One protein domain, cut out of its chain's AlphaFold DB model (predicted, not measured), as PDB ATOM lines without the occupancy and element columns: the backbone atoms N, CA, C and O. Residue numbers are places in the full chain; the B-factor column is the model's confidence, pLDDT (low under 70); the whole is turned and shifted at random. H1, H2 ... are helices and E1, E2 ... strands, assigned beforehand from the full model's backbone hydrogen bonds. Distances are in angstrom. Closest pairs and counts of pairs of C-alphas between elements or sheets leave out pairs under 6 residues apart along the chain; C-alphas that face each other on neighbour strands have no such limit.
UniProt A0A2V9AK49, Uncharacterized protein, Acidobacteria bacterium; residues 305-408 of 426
ATOM      1  N   VAL A 305     148.978 165.744 101.865       85.69
ATOM      2  CA  VAL A 305     149.447 165.764 100.477       85.69
ATOM      3  C   VAL A 305     150.273 167.018 100.224       85.69
ATOM      4  O   VAL A 305     149.820 168.143 100.428       85.69
ATOM      5  N   LEU A 306     151.494 166.807  99.757       85.81
ATOM      6  CA  LEU A 306     152.462 167.808  99.344       85.81
ATOM      7  C   LEU A 306     152.675 167.649  97.839       85.81
ATOM      8  O   LEU A 306     153.574 166.938  97.392       85.81
ATOM      9  N   SER A 307     151.810 168.300  97.063       84.06
ATOM     10  CA  SER A 307     151.926 168.345  95.605       84.06
ATOM     11  C   SER A 307     152.766 169.556  95.206       84.06
ATOM     12  O   SER A 307     152.413 170.704  95.501       84.06
ATOM     13  N   CYS A 308     153.914 169.308  94.584       83.50
ATOM     14  CA  CYS A 308     154.800 170.356  94.105       83.50
ATOM     15  C   CYS A 308     154.404 170.776  92.680       83.50
ATOM     16  O   CYS A 308     154.070 169.927  91.853       83.50
ATOM     17  N   PRO A 309     154.477 172.072  92.324       76.88
ATOM     18  CA  PRO A 309     154.354 172.468  90.924       76.88
ATOM     19  C   PRO A 309     155.481 171.820  90.096       76.88
ATOM     20  O   PRO A 309     156.540 171.528  90.654       76.88
ATOM     21  N   PRO A 310     155.316 171.622  88.775       62.44
ATOM     22  CA  PRO A 310     156.368 171.057  87.930       62.44
ATOM     23  C   PRO A 310     157.703 171.805  88.089       62.44
ATOM     24  O   PRO A 310     157.784 173.005  87.826       62.44
ATOM     25  N   GLY A 311     158.747 171.101  88.538       58.47
ATOM     26  CA  GLY A 311     160.066 171.686  88.829       58.47
ATOM     27  C   GLY A 311     160.197 172.359  90.205       58.47
ATOM     28  O   GLY A 311     161.255 172.903  90.515       58.47
ATOM     29  N   GLY A 312     159.151 172.319  91.028       67.38
ATOM     30  CA  GLY A 312     159.159 172.775  92.412       67.38
ATOM     31  C   GLY A 312     160.003 171.866  93.302       67.38
ATOM     32  O   GLY A 312     159.977 170.639  93.177       67.38
ATOM     33  N   PHE A 313     160.758 172.478  94.211       69.31
ATOM     34  CA  PHE A 313     161.576 171.741  95.167       69.31
ATOM     35  C   PHE A 313     160.706 171.151  96.276       69.31
ATOM     36  O   PHE A 313     159.876 171.851  96.858       69.31
ATOM     37  N   GLY A 314     160.920 169.870  96.575       59.94
ATOM     38  CA  GLY A 314     160.368 169.240  97.766       59.94
ATOM     39  C   GLY A 314     160.907 169.922  99.021       59.94
ATOM     40  O   GLY A 314     162.061 170.353  99.065       59.94
ATOM     41  N   PHE A 315     160.068 170.041 100.047       63.56
ATOM     42  CA  PHE A 315     160.502 170.552 101.342       63.56
ATOM     43  C   PHE A 315     161.189 169.419 102.115       63.56
ATOM     44  O   PHE A 315     160.510 168.447 102.452       63.56
ATOM     45  N   PRO A 316     162.496 169.515 102.432       54.09
ATOM     46  CA  PRO A 316     163.137 168.525 103.281       54.09
ATOM     47  C   PRO A 316     162.503 168.544 104.675       54.09
ATOM     48  O   PRO A 316     162.113 169.595 105.196       54.09
ATOM     49  N   LYS A 317     162.434 167.362 105.293       53.66
ATOM     50  CA  LYS A 317     161.636 167.009 106.486       53.66
ATOM     51  C   LYS A 317     161.799 167.911 107.734       53.66
ATOM     52  O   LYS A 317     161.050 167.770 108.696       53.66
ATOM     53  N   ALA A 318     162.770 168.822 107.761       45.38
ATOM     54  CA  ALA A 318     163.342 169.378 108.986       45.38
ATOM     55  C   ALA A 318     162.652 170.614 109.605       45.38
ATOM     56  O   ALA A 318     163.128 171.052 110.647       45.38
ATOM     57  N   SER A 319     161.584 171.203 109.041       45.19
ATOM     58  CA  SER A 319     161.131 172.524 109.558       45.19
ATOM     59  C   SER A 319     159.634 172.744 109.815       45.19
ATOM     60  O   SER A 319     159.314 173.649 110.579       45.19
ATOM     61  N   LEU A 320     158.705 171.989 109.211       46.84
ATOM     62  CA  LEU A 320     157.270 172.365 109.222       46.84
ATOM     63  C   LEU A 320     156.272 171.193 109.288       46.84
ATOM     64  O   LEU A 320     155.068 171.409 109.163       46.84
ATOM     65  N   LEU A 321     156.735 169.954 109.461       52.91
ATOM     66  CA  LEU A 321     155.876 168.775 109.330       52.91
ATOM     67  C   LEU A 321     155.217 168.372 110.658       52.91
ATOM     68  O   LEU A 321     155.810 168.573 111.722       52.91
ATOM     69  N   PRO A 322     153.993 167.807 110.612       49.88
ATOM     70  CA  PRO A 322     153.265 167.403 111.807       49.88
ATOM     71  C   PRO A 322     154.077 166.393 112.634       49.88
ATOM     72  O   PRO A 322     154.813 165.579 112.066       49.88
ATOM     73  N   PRO A 323     153.939 166.397 113.973       51.53
ATOM     74  CA  PRO A 323     154.510 165.338 114.793       51.53
ATOM     75  C   PRO A 323     153.963 163.988 114.307       51.53
ATOM     76  O   PRO A 323     152.756 163.835 114.103       51.53
ATOM     77  N   GLN A 324     154.862 163.026 114.072       56.66
ATOM     78  CA  GLN A 324     154.515 161.659 113.669       56.66
ATOM     79  C   GLN A 324     153.391 161.116 114.571       56.66
ATOM     80  O   GLN A 324     153.485 161.284 115.791       56.66
ATOM     81  N   PRO A 325     152.320 160.515 113.998       63.31
ATOM     82  CA  PRO A 325     152.406 159.469 112.967       63.31
ATOM     83  C   PRO A 325     151.477 159.658 111.737       63.31
ATOM     84  O   PRO A 325     150.837 158.701 111.278       63.31
ATOM     85  N   VAL A 326     151.367 160.878 111.196       75.00
ATOM     86  CA  VAL A 326     150.575 161.151 109.974       75.00
ATOM     87  C   VAL A 326     151.418 160.873 108.719       75.00
ATOM     88  O   VAL A 326     152.511 161.435 108.621       75.00
ATOM     89  N   PRO A 327     150.965 160.023 107.777       79.81
ATOM     90  CA  PRO A 327     151.680 159.797 106.526       79.81
ATOM     91  C   PRO A 327     151.684 161.044 105.637       79.81
ATOM     92  O   PRO A 327     150.720 161.813 105.609       79.81
ATOM     93  N   LEU A 328     152.780 161.221 104.900       85.75
ATOM     94  CA  LEU A 328     152.955 162.294 103.922       85.75
ATOM     95  C   LEU A 328     152.976 161.706 102.516       85.75
ATOM     96  O   LEU A 328     153.755 160.788 102.260       85.75
ATOM     97  N   LEU A 329     152.155 162.249 101.621       88.00
ATOM     98  CA  LEU A 329     152.206 161.983 100.188       88.00
ATOM     99  C   LEU A 329     152.926 163.131  99.491       88.00
ATOM    100  O   LEU A 329     152.419 164.245  99.473       88.00
ATOM    101  N   TYR A 330     154.081 162.854  98.898       89.25
ATOM    102  CA  TYR A 330     154.782 163.773  98.010       89.25
ATOM    103  C   TYR A 330     154.444 163.441  96.563       89.25
ATOM    104  O   TYR A 330     154.607 162.297  96.130       89.25
ATOM    105  N   GLU A 331     154.013 164.451  95.814       88.69
ATOM    106  CA  GLU A 331     153.656 164.315  94.406       88.69
ATOM    107  C   GLU A 331     154.381 165.372  93.567       88.69
ATOM    108  O   GLU A 331     154.431 166.544  93.946       88.69
ATOM    109  N   TYR A 332     154.970 164.968  92.435       88.44
ATOM    110  CA  TYR A 332     155.699 165.845  91.494       88.44
ATOM    111  C   TYR A 332     156.901 166.618  92.074       88.44
ATOM    112  O   TYR A 332     157.465 167.492  91.410       88.44
ATOM    113  N   CYS A 333     157.318 166.323  93.305       89.44
ATOM    114  CA  CYS A 333     158.373 167.065  93.987       89.44
ATOM    115  C   CYS A 333     159.772 166.714  93.476       89.44
ATOM    116  O   CYS A 333     160.088 165.552  93.217       89.44
ATOM    117  N   VAL A 334     160.637 167.729  93.381       90.50
ATOM    118  CA  VAL A 334     162.057 167.563  93.050       90.50
ATOM    119  C   VAL A 334     162.906 167.691  94.312       90.50
ATOM    120  O   VAL A 334     162.962 168.749  94.935       90.50
ATOM    121  N   PHE A 335     163.621 166.632  94.665       89.25
ATOM    122  CA  PHE A 335     164.567 166.600  95.772       89.25
ATOM    123  C   PHE A 335     165.989 166.681  95.214       89.25
ATOM    124  O   PHE A 335     166.421 165.797  94.474       89.25
ATOM    125  N   TYR A 336     166.710 167.758  95.532       88.31
ATOM    126  CA  TYR A 336     168.078 167.991  95.067       88.31
ATOM    127  C   TYR A 336     169.044 168.014  96.246       88.31
ATOM    128  O   TYR A 336     168.878 168.838  97.144       88.31
ATOM    129  N   ARG A 337     170.063 167.143  96.233       86.94
ATOM    130  CA  ARG A 337     171.043 167.006  97.329       86.94
ATOM    131  C   ARG A 337     170.389 166.869  98.708       86.94
ATOM    132  O   ARG A 337     170.890 167.408  99.693       86.94
ATOM    133  N   ALA A 338     169.259 166.173  98.759       85.12
ATOM    134  CA  ALA A 338     168.468 166.001  99.967       85.12
ATOM    135  C   ALA A 338     168.809 164.686 100.682       85.12
ATOM    136  O   ALA A 338     169.312 163.741 100.068       85.12
ATOM    137  N   GLU A 339     168.503 164.623 101.975       85.31
ATOM    138  CA  GLU A 339     168.497 163.388 102.760       85.31
ATOM    139  C   GLU A 339     167.054 163.067 103.155       85.31
ATOM    140  O   GLU A 339     166.492 163.698 104.049       85.31
ATOM    141  N   GLU A 340     166.446 162.097 102.473       86.12
ATOM    142  CA  GLU A 340     165.012 161.831 102.583       86.12
ATOM    143  C   GLU A 340     164.719 160.491 103.244       86.12
ATOM    144  O   GLU A 340     165.144 159.433 102.785       86.12
ATOM    145  N   TRP A 341     163.940 160.538 104.323       85.44
ATOM    146  CA  TRP A 341     163.499 159.356 105.057       85.44
ATOM    147  C   TRP A 341     162.230 158.784 104.437       85.44
ATOM    148  O   TRP A 341     161.177 159.431 104.451       85.44
ATOM    149  N   LEU A 342     162.311 157.549 103.948       85.88
ATOM    150  CA  LEU A 342     161.214 156.905 103.234       85.88
ATOM    151  C   LEU A 342     160.098 156.425 104.172       85.88
ATOM    152  O   LEU A 342     158.922 156.573 103.847       85.88
ATOM    153  N   ASP A 343     160.451 155.931 105.362       83.50
ATOM    154  CA  ASP A 343     159.501 155.303 106.290       83.50
ATOM    155  C   ASP A 343     158.318 156.220 106.653       83.50
ATOM    156  O   ASP A 343     158.484 157.385 107.041       83.50
ATOM    157  N   GLY A 344     157.113 155.662 106.541       81.31
ATOM    158  CA  GLY A 344     155.833 156.312 106.802       81.31
ATOM    159  C   GLY A 344     155.348 157.256 105.701       81.31
ATOM    160  O   GLY A 344     154.331 157.912 105.908       81.31
ATOM    161  N   ASN A 345     156.050 157.356 104.567       87.06
ATOM    162  CA  ASN A 345     155.740 158.317 103.505       87.06
ATOM    163  C   ASN A 345     155.461 157.627 102.164       87.06
ATOM    164  O   ASN A 345     155.851 156.477 101.929       87.06
ATOM    165  N   ILE A 346     154.790 158.378 101.298       88.88
ATOM    166  CA  ILE A 346     154.376 158.010  99.950       88.88
ATOM    167  C   ILE A 346     155.043 158.986  98.988       88.88
ATOM    168  O   ILE A 346     154.972 160.196  99.194       88.88
ATOM    169  N   TYR A 347     155.681 158.473  97.944       90.25
ATOM    170  CA  TYR A 347     156.313 159.287  96.907       90.25
ATOM    171  C   TYR A 347     155.805 158.832  95.551       90.25
ATOM    172  O   TYR A 347     155.989 157.664  95.203       90.25
ATOM    173  N   LEU A 348     155.191 159.741  94.799       89.56
ATOM    174  CA  LEU A 348     154.669 159.496  93.457       89.56
ATOM    175  C   LEU A 348     155.191 160.567  92.503       89.56
ATOM    176  O   LEU A 348     155.208 161.753  92.846       89.56
ATOM    177  N   LYS A 349     155.615 160.166  91.299       89.00
ATOM    178  CA  LYS A 349     156.063 161.089  90.234       89.00
ATOM    179  C   LYS A 349     157.139 162.094  90.679       89.00
ATOM    180  O   LYS A 349     157.279 163.167  90.093       89.00
ATOM    181  N   CYS A 350     157.882 161.783  91.737       90.94
ATOM    182  CA  CYS A 350     158.919 162.642  92.289       90.94
ATOM    183  C   CYS A 350     160.242 162.427  91.551       90.94
ATOM    184  O   CYS A 350     160.489 161.374  90.961       90.94
ATOM    185  N   VAL A 351     161.128 163.418  91.623       91.56
ATOM    186  CA  VAL A 351     162.477 163.342  91.055       91.56
ATOM    187  C   VAL A 351     163.499 163.501  92.170       91.56
ATOM    188  O   VAL A 351     163.525 164.523  92.848       91.56
ATOM    189  N   PHE A 352     164.378 162.519  92.331       90.94
ATOM    190  CA  PHE A 352     165.475 162.545  93.295       90.94
ATOM    191  C   PHE A 352     166.797 162.702  92.555       90.94
ATOM    192  O   PHE A 352     167.179 161.832  91.775       90.94
ATOM    193  N   ARG A 353     167.493 163.813  92.793       89.12
ATOM    194  CA  ARG A 353     168.759 164.170  92.145       89.12
ATOM    195  C   ARG A 353     169.853 164.353  93.175       89.12
ATOM    196  O   ARG A 353     169.668 165.110  94.132       89.12
ATOM    197  N   ASP A 354     170.988 163.691  92.976       87.69
ATOM    198  CA  ASP A 354     172.160 163.787  93.858       87.69
ATOM    199  C   ASP A 354     171.814 163.574  95.354       87.69
ATOM    200  O   ASP A 354     172.443 164.158  96.236       87.69
ATOM    201  N   SER A 355     170.767 162.800  95.654       87.56
ATOM    202  CA  SER A 355     170.148 162.708  96.984       87.56
ATOM    203  C   SER A 355     170.454 161.379  97.679       87.56
ATOM    204  O   SER A 355     170.844 160.388  97.058       87.56
ATOM    205  N   THR A 356     170.272 161.345  98.998       86.19
ATOM    206  CA  THR A 356     170.355 160.134  99.822       86.19
ATOM    207  C   THR A 356     168.958 159.751 100.278       86.19
ATOM    208  O   THR A 356     168.328 160.491 101.024       86.19
ATOM    209  N   LEU A 357     168.478 158.589  99.846       87.94
ATOM    210  CA  LEU A 357     167.203 158.028 100.277       87.94
ATOM    211  C   LEU A 357     167.463 157.040 101.413       87.94
ATOM    212  O   LEU A 357     168.267 156.127 101.262       87.94
ATOM    213  N   ILE A 358     166.820 157.247 102.557       84.88
ATOM    214  CA  ILE A 358     167.093 156.556 103.816       84.88
ATOM    215  C   ILE A 358     165.898 155.673 104.182       84.88
ATOM    216  O   ILE A 358     164.776 156.161 104.312       84.88
ATOM    217  N   TYR A 359     166.137 154.377 104.389       84.00
ATOM    218  CA  TYR A 359     165.109 153.401 104.766       84.00
ATOM    219  C   TYR A 359     165.519 152.610 106.011       84.00
ATOM    220  O   TYR A 359     166.630 152.076 106.054       84.00
ATOM    221  N   SER A 360     164.635 152.514 107.012       79.50
ATOM    222  CA  SER A 360     164.914 151.836 108.289       79.50
ATOM    223  C   SER A 360     164.033 150.618 108.596       79.50
ATOM    224  O   SER A 360     164.132 150.033 109.679       79.50
ATOM    225  N   GLY A 361     163.207 150.184 107.636       76.94
ATOM    226  CA  GLY A 361     162.398 148.965 107.750       76.94
ATOM    227  C   GLY A 361     160.924 149.192 108.096       76.94
ATOM    228  O   GLY A 361     160.268 148.245 108.535       76.94
ATOM    229  N   GLY A 362     160.416 150.420 107.951       80.31
ATOM    230  CA  GLY A 362     158.997 150.753 108.084       80.31
ATOM    231  C   GLY A 362     158.211 150.548 106.786       80.31
ATOM    232  O   GLY A 362     158.753 150.122 105.765       80.31
ATOM    233  N   ASP A 363     156.915 150.853 106.819       83.06
ATOM    234  CA  ASP A 363     156.096 150.910 105.603       83.06
ATOM    235  C   ASP A 363     156.448 152.159 104.784       83.06
ATOM    236  O   ASP A 363     156.633 153.238 105.344       83.06
ATOM    237  N   THR A 364     156.521 152.035 103.463       86.12
ATOM    238  CA  THR A 364     156.635 153.166 102.534       86.12
ATOM    239  C   THR A 364     156.066 152.756 101.186       86.12
ATOM    240  O   THR A 364     156.230 151.609 100.768       86.12
ATOM    241  N   ILE A 365     155.415 153.697 100.508       87.38
ATOM    242  CA  ILE A 365     154.939 153.505  99.142       87.38
ATOM    243  C   ILE A 365     155.836 154.342  98.235       87.38
ATOM    244  O   ILE A 365     155.804 155.572  98.259       87.38
ATOM    245  N   PHE A 366     156.656 153.667  97.438       87.75
ATOM    246  CA  PHE A 366     157.564 154.313  96.501       87.75
ATOM    247  C   PHE A 366     157.133 153.976  95.075       87.75
ATOM    248  O   PHE A 366     157.453 152.904  94.555       87.75
ATOM    249  N   GLY A 367     156.369 154.889  94.473       86.81
ATOM    250  CA  GLY A 367     155.770 154.722  93.153       86.81
ATOM    251  C   GLY A 367     156.790 154.345  92.068       86.81
ATOM    252  O   GLY A 367     157.946 154.789  92.108       86.81
ATOM    253  N   PRO A 368     156.391 153.518  91.084       86.00
ATOM    254  CA  PRO A 368     157.246 153.126  89.966       86.00
ATOM    255  C   PRO A 368     157.602 154.284  89.025       86.00
ATOM    256  O   PRO A 368     158.526 154.143  88.226       86.00
ATOM    257  N   ASP A 369     156.861 155.382  89.112       87.50
ATOM    258  CA  ASP A 369     156.958 156.598  88.308       87.50
ATOM    259  C   ASP A 369     157.906 157.655  88.899       87.50
ATOM    260  O   ASP A 369     158.119 158.709  88.297       87.50
ATOM    261  N   ASN A 370     158.514 157.376  90.055       89.56
ATOM    262  CA  ASN A 370     159.588 158.204  90.583       89.56
ATOM    263  C   ASN A 370     160.850 158.074  89.725       89.56
ATOM    264  O   ASN A 370     161.255 156.982  89.324       89.56
ATOM    265  N   THR A 371     161.525 159.198  89.507       91.00
ATOM    266  CA  THR A 371     162.798 159.264  88.787       91.00
ATOM    267  C   THR A 371     163.950 159.418  89.772       91.00
ATOM    268  O   THR A 371     163.920 160.285  90.645       91.00
ATOM    269  N   ILE A 372     164.984 158.589  89.627       89.31
ATOM    270  CA  ILE A 372     166.175 158.603  90.481       89.31
ATOM    271  C   ILE A 372     167.399 158.888  89.608       89.31
ATOM    272  O   ILE A 372     167.738 158.110  88.721       89.31
ATOM    273  N   GLU A 373     168.082 159.994  89.881       88.69
ATOM    274  CA  GLU A 373     169.264 160.456  89.156       88.69
ATOM    275  C   GLU A 373     170.419 160.644  90.150       88.69
ATOM    276  O   GLU A 373     170.286 161.376  91.135       88.69
ATOM    277  N   ASN A 374     171.554 159.975  89.916       86.12
ATOM    278  CA  ASN A 374     172.788 160.109  90.715       86.12
ATOM    279  C   ASN A 374     172.581 160.051  92.244       86.12
ATOM    280  O   ASN A 374     173.291 160.696  93.011       86.12
ATOM    281  N   SER A 375     171.581 159.301  92.698       85.88
ATOM    282  CA  SER A 375     171.182 159.234  94.102       85.88
ATOM    283  C   SER A 375     171.533 157.871  94.696       85.88
ATOM    284  O   SER A 375     171.721 156.888  93.978       85.88
ATOM    285  N   ARG A 376     171.622 157.798  96.024       84.94
ATOM    286  CA  ARG A 376     172.010 156.582  96.756       84.94
ATOM    287  C   ARG A 376     170.927 156.143  97.737       84.94
ATOM    288  O   ARG A 376     170.275 156.984  98.347       84.94
ATOM    289  N   LEU A 377     170.776 154.829  97.904       85.00
ATOM    290  CA  LEU A 377     169.883 154.216  98.887       85.00
ATOM    291  C   LEU A 377     170.682 153.778 100.119       85.00
ATOM    292  O   LEU A 377     171.500 152.864 100.041       85.00
ATOM    293  N   GLN A 378     170.417 154.393 101.264       81.62
ATOM    294  CA  GLN A 378     171.003 154.027 102.544       81.62
ATOM    295  C   GLN A 378     170.010 153.212 103.374       81.62
ATOM    296  O   GLN A 378     168.898 153.655 103.653       81.62
ATOM    297  N   LEU A 379     170.434 152.023 103.805       77.56
ATOM    298  CA  LEU A 379     169.620 151.129 104.626       77.56
ATOM    299  C   LEU A 379     170.124 151.161 106.080       77.56
ATOM    300  O   LEU A 379     171.287 150.839 106.346       77.56
ATOM    301  N   PHE A 380     169.255 151.537 107.021       69.44
ATOM    302  CA  PHE A 380     169.509 151.552 108.468       69.44
ATOM    303  C   PHE A 380     168.718 150.456 109.196       69.44
ATOM    304  O   PHE A 380     167.670 150.021 108.733       69.44
ATOM    305  N   GLY A 381     169.183 150.048 110.384       59.06
ATOM    306  CA  GLY A 381     168.425 149.161 111.278       59.06
ATOM    307  C   GLY A 381     168.206 147.744 110.729       59.06
ATOM    308  O   GLY A 381     168.773 147.379 109.704       59.06
ATOM    309  N   ASN A 382     167.443 146.906 111.447       52.34
ATOM    310  CA  ASN A 382     167.221 145.484 111.133       52.34
ATOM    311  C   ASN A 382     166.709 145.280 109.692       52.34
ATOM    312  O   ASN A 382     165.503 145.270 109.445       52.34
ATOM    313  N   LYS A 383     167.655 145.029 108.776       49.34
ATOM    314  CA  LYS A 383     167.532 144.848 107.315       49.34
ATOM    315  C   LYS A 383     166.484 143.809 106.865       49.34
ATOM    316  O   LYS A 383     166.232 143.669 105.676       49.34
ATOM    317  N   CYS A 384     165.873 143.086 107.804       48.59
ATOM    318  CA  CYS A 384     165.031 141.913 107.577       48.59
ATOM    319  C   CYS A 384     163.555 142.092 107.976       48.59
ATOM    320  O   CYS A 384     162.817 141.114 107.937       48.59
ATOM    321  N   ARG A 385     163.090 143.290 108.370       58.50
ATOM    322  CA  ARG A 385     161.661 143.467 108.714       58.50
ATOM    323  C   ARG A 385     160.728 143.450 107.499       58.50
ATOM    324  O   ARG A 385     159.612 142.961 107.635       58.50
ATOM    325  N   ARG A 386     161.175 143.956 106.340       72.31
ATOM    326  CA  ARG A 386     160.386 144.067 105.094       72.31
ATOM    327  C   ARG A 386     161.248 143.876 103.833       72.31
ATOM    328  O   ARG A 386     161.520 144.842 103.117       72.31
ATOM    329  N   PRO A 387     161.731 142.645 103.560       72.62
ATOM    330  CA  PRO A 387     162.572 142.364 102.389       72.62
ATOM    331  C   PRO A 387     161.868 142.704 101.068       72.62
ATOM    332  O   PRO A 387     162.502 143.140 100.116       72.62
ATOM    333  N   ASP A 388     160.540 142.609 101.041       75.00
ATOM    334  CA  ASP A 388     159.701 142.984  99.909       75.00
ATOM    335  C   ASP A 388     159.814 144.458  99.499       75.00
ATOM    336  O   ASP A 388     159.751 144.753  98.306       75.00
ATOM    337  N   ILE A 389     159.957 145.373 100.463       78.88
ATOM    338  CA  ILE A 389     160.129 146.807 100.196       78.88
ATOM    339  C   ILE A 389     161.571 147.082  99.772       78.88
ATOM    340  O   ILE A 389     161.802 147.808  98.806       78.88
ATOM    341  N   VAL A 390     162.545 146.461 100.446       79.25
ATOM    342  CA  VAL A 390     163.968 146.597 100.097       79.25
ATOM    343  C   VAL A 390     164.217 146.172  98.651       79.25
ATOM    344  O   VAL A 390     164.861 146.910  97.910       79.25
ATOM    345  N   ASP A 391     163.664 145.036  98.224       78.19
ATOM    346  CA  ASP A 391     163.804 144.541  96.853       78.19
ATOM    347  C   ASP A 391     163.151 145.476  95.828       78.19
ATOM    348  O   ASP A 391     163.696 145.695  94.743       78.19
ATOM    349  N   GLN A 392     161.985 146.039  96.159       80.88
ATOM    350  CA  GLN A 392     161.309 147.017  95.305       80.88
ATOM    351  C   GLN A 392     162.129 148.291  95.148       80.88
ATOM    352  O   GLN A 392     162.314 148.740  94.019       80.88
ATOM    353  N   LEU A 393     162.649 148.839  96.250       82.81
ATOM    354  CA  LEU A 393     163.504 150.021  96.232       82.81
ATOM    355  C   LEU A 393     164.785 149.736  95.452       82.81
ATOM    356  O   LEU A 393     165.102 150.477  94.530       82.81
ATOM    357  N   ALA A 394     165.487 148.640  95.751       79.19
ATOM    358  CA  ALA A 394     166.758 148.302  95.118       79.19
ATOM    359  C   ALA A 394     166.649 148.204  93.589       79.19
ATOM    360  O   ALA A 394     167.506 148.729  92.885       79.19
ATOM    361  N   LYS A 395     165.564 147.631  93.053       81.00
ATOM    362  CA  LYS A 395     165.322 147.577  91.597       81.00
ATOM    363  C   LYS A 395     165.248 148.951  90.918       81.00
ATOM    364  O   LYS A 395     165.355 149.014  89.697       81.00
ATOM    365  N   ARG A 396     165.041 150.037  91.672       77.56
ATOM    366  CA  ARG A 396     164.937 151.409  91.149       77.56
ATOM    367  C   ARG A 396     166.267 152.148  91.096       77.56
ATOM    368  O   ARG A 396     166.355 153.152  90.397       77.56
ATOM    369  N   PHE A 397     167.287 151.685  91.815       77.00
ATOM    370  CA  PHE A 397     168.589 152.346  91.835       77.00
ATOM    371  C   PHE A 397     169.535 151.691  90.839       77.00
ATOM    372  O   PHE A 397     169.764 150.483  90.864       77.00
ATOM    373  N   ASP A 398     170.162 152.518  90.005       68.00
ATOM    374  CA  ASP A 398     171.324 152.092  89.239       68.00
ATOM    375  C   ASP A 398     172.567 152.107  90.144       68.00
ATOM    376  O   ASP A 398     173.284 153.106  90.273       68.00
ATOM    377  N   PHE A 399     172.830 150.970  90.790       62.41
ATOM    378  CA  PHE A 399     174.007 150.780  91.639       62.41
ATOM    379  C   PHE A 399     175.336 150.817  90.865       62.41
ATOM    380  O   PHE A 399     176.402 150.881  91.474       62.41
ATOM    381  N   THR A 400     175.304 150.813  89.528       46.12
ATOM    382  CA  THR A 400     176.511 150.926  88.695       46.12
ATOM    383  C   THR A 400     176.916 152.379  88.425       46.12
ATOM    384  O   THR A 400     178.071 152.637  88.094       46.12
ATOM    385  N   ARG A 401     176.008 153.343  88.644       44.09
ATOM    386  CA  ARG A 401     176.233 154.793  88.472       44.09
ATOM    387  C   ARG A 401     176.282 155.575  89.791       44.09
ATOM    388  O   ARG A 401     175.987 156.765  89.823       44.09
ATOM    389  N   GLY A 402     176.676 154.918  90.884       40.53
ATOM    390  CA  GLY A 402     176.890 155.562  92.188       40.53
ATOM    391  C   GLY A 402     175.827 155.269  93.249       40.53
ATOM    392  O   GLY A 402     175.982 155.698  94.395       40.53
ATOM    393  N   GLY A 403     174.794 154.481  92.929       40.88
ATOM    394  CA  GLY A 403     173.985 153.847  93.964       40.88
ATOM    395  C   GLY A 403     174.874 152.915  94.789       40.88
ATOM    396  O   GLY A 403     175.588 152.079  94.248       40.88
ATOM    397  N   SER A 404     174.853 153.036  96.109       45.78
ATOM    398  CA  SER A 404     175.576 152.118  96.985       45.78
ATOM    399  C   SER A 404     174.646 151.677  98.101       45.78
ATOM    400  O   SER A 404     174.059 152.517  98.773       45.78
ATOM    401  N   LEU A 405     174.498 150.362  98.286       50.44
ATOM    402  CA  LEU A 405     173.882 149.800  99.485       50.44
ATOM    403  C   LEU A 405     174.866 150.006 100.631       50.44
ATOM    404  O   LEU A 405     175.681 149.136 100.933       50.44
ATOM    405  N   TRP A 406     174.840 151.190 101.233       44.00
ATOM    406  CA  TRP A 406     175.607 151.428 102.442       44.00
ATOM    407  C   TRP A 406     174.841 150.838 103.622       44.00
ATOM    408  O   TRP A 406     173.747 151.325 103.929       44.00
ATOM    409  N   PRO A 407     175.381 149.818 104.315       48.34
ATOM    410  CA  PRO A 407     174.944 149.571 105.672       48.34
ATOM    411  C   PRO A 407     175.286 150.833 106.464       48.34
ATOM    412  O   PRO A 407     176.462 151.175 106.598       48.34
ATOM    413  N   GLY A 408     174.269 151.549 106.954       39.38
ATOM    414  CA  GLY A 408     174.497 152.585 107.962       39.38
ATOM    415  C   GLY A 408     175.383 151.993 109.059       39.38
ATOM    416  O   GLY A 408     175.183 150.839 109.439       39.38
TER     417      GLY A 408
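Overview. This is residues 305 to 408 of the 426 residues of an uncharacterized protein of Acidobacteria bacterium (UniProt A0A2V9AK49). With little regular structure, the chain winds in stacked turns with three walls, the short parallel sheets E1 E2 E5, E3 E6 E8 and E4 E7 E9; H1 caps one end, and residues 318 to 323 stick out. The 104 printed residues include nine named strands, then one named helix, together 39 residues, class mixed. The whole is compact, radius of gyration of the C-alphas 12.9 A, spans 33 by 31 by 22 A.

Arrangement. E4, residues 339 to 341, E7, 356 to 359, and E9, 376 to 379, form one sheet, N 340 and O 356 2.9 A apart. H1, 387 to 394, only grazes it; its O i to N i+4 pairs are all within hydrogen-bond range. E3, 334 to 336, E6, 351 to 353, and E8, 371 to 373, form another, N 335 and O 351 2.8 A apart.

Along the chain. E1, 305 to 307, beginning at C-alpha 305 (149.447, 165.764, 100.477), E2, 328 to 331, and E5, 345 to 348, form the third. H1 ends at C-alpha 394 (166.758, 148.302, 95.118).

Size, cuts and confidence. The printed part has no cut. Links E1 to E2 and E7 to E8 are long. Residues 310 to 325, 380 to 385 and 398 to 408 have pLDDT under 70.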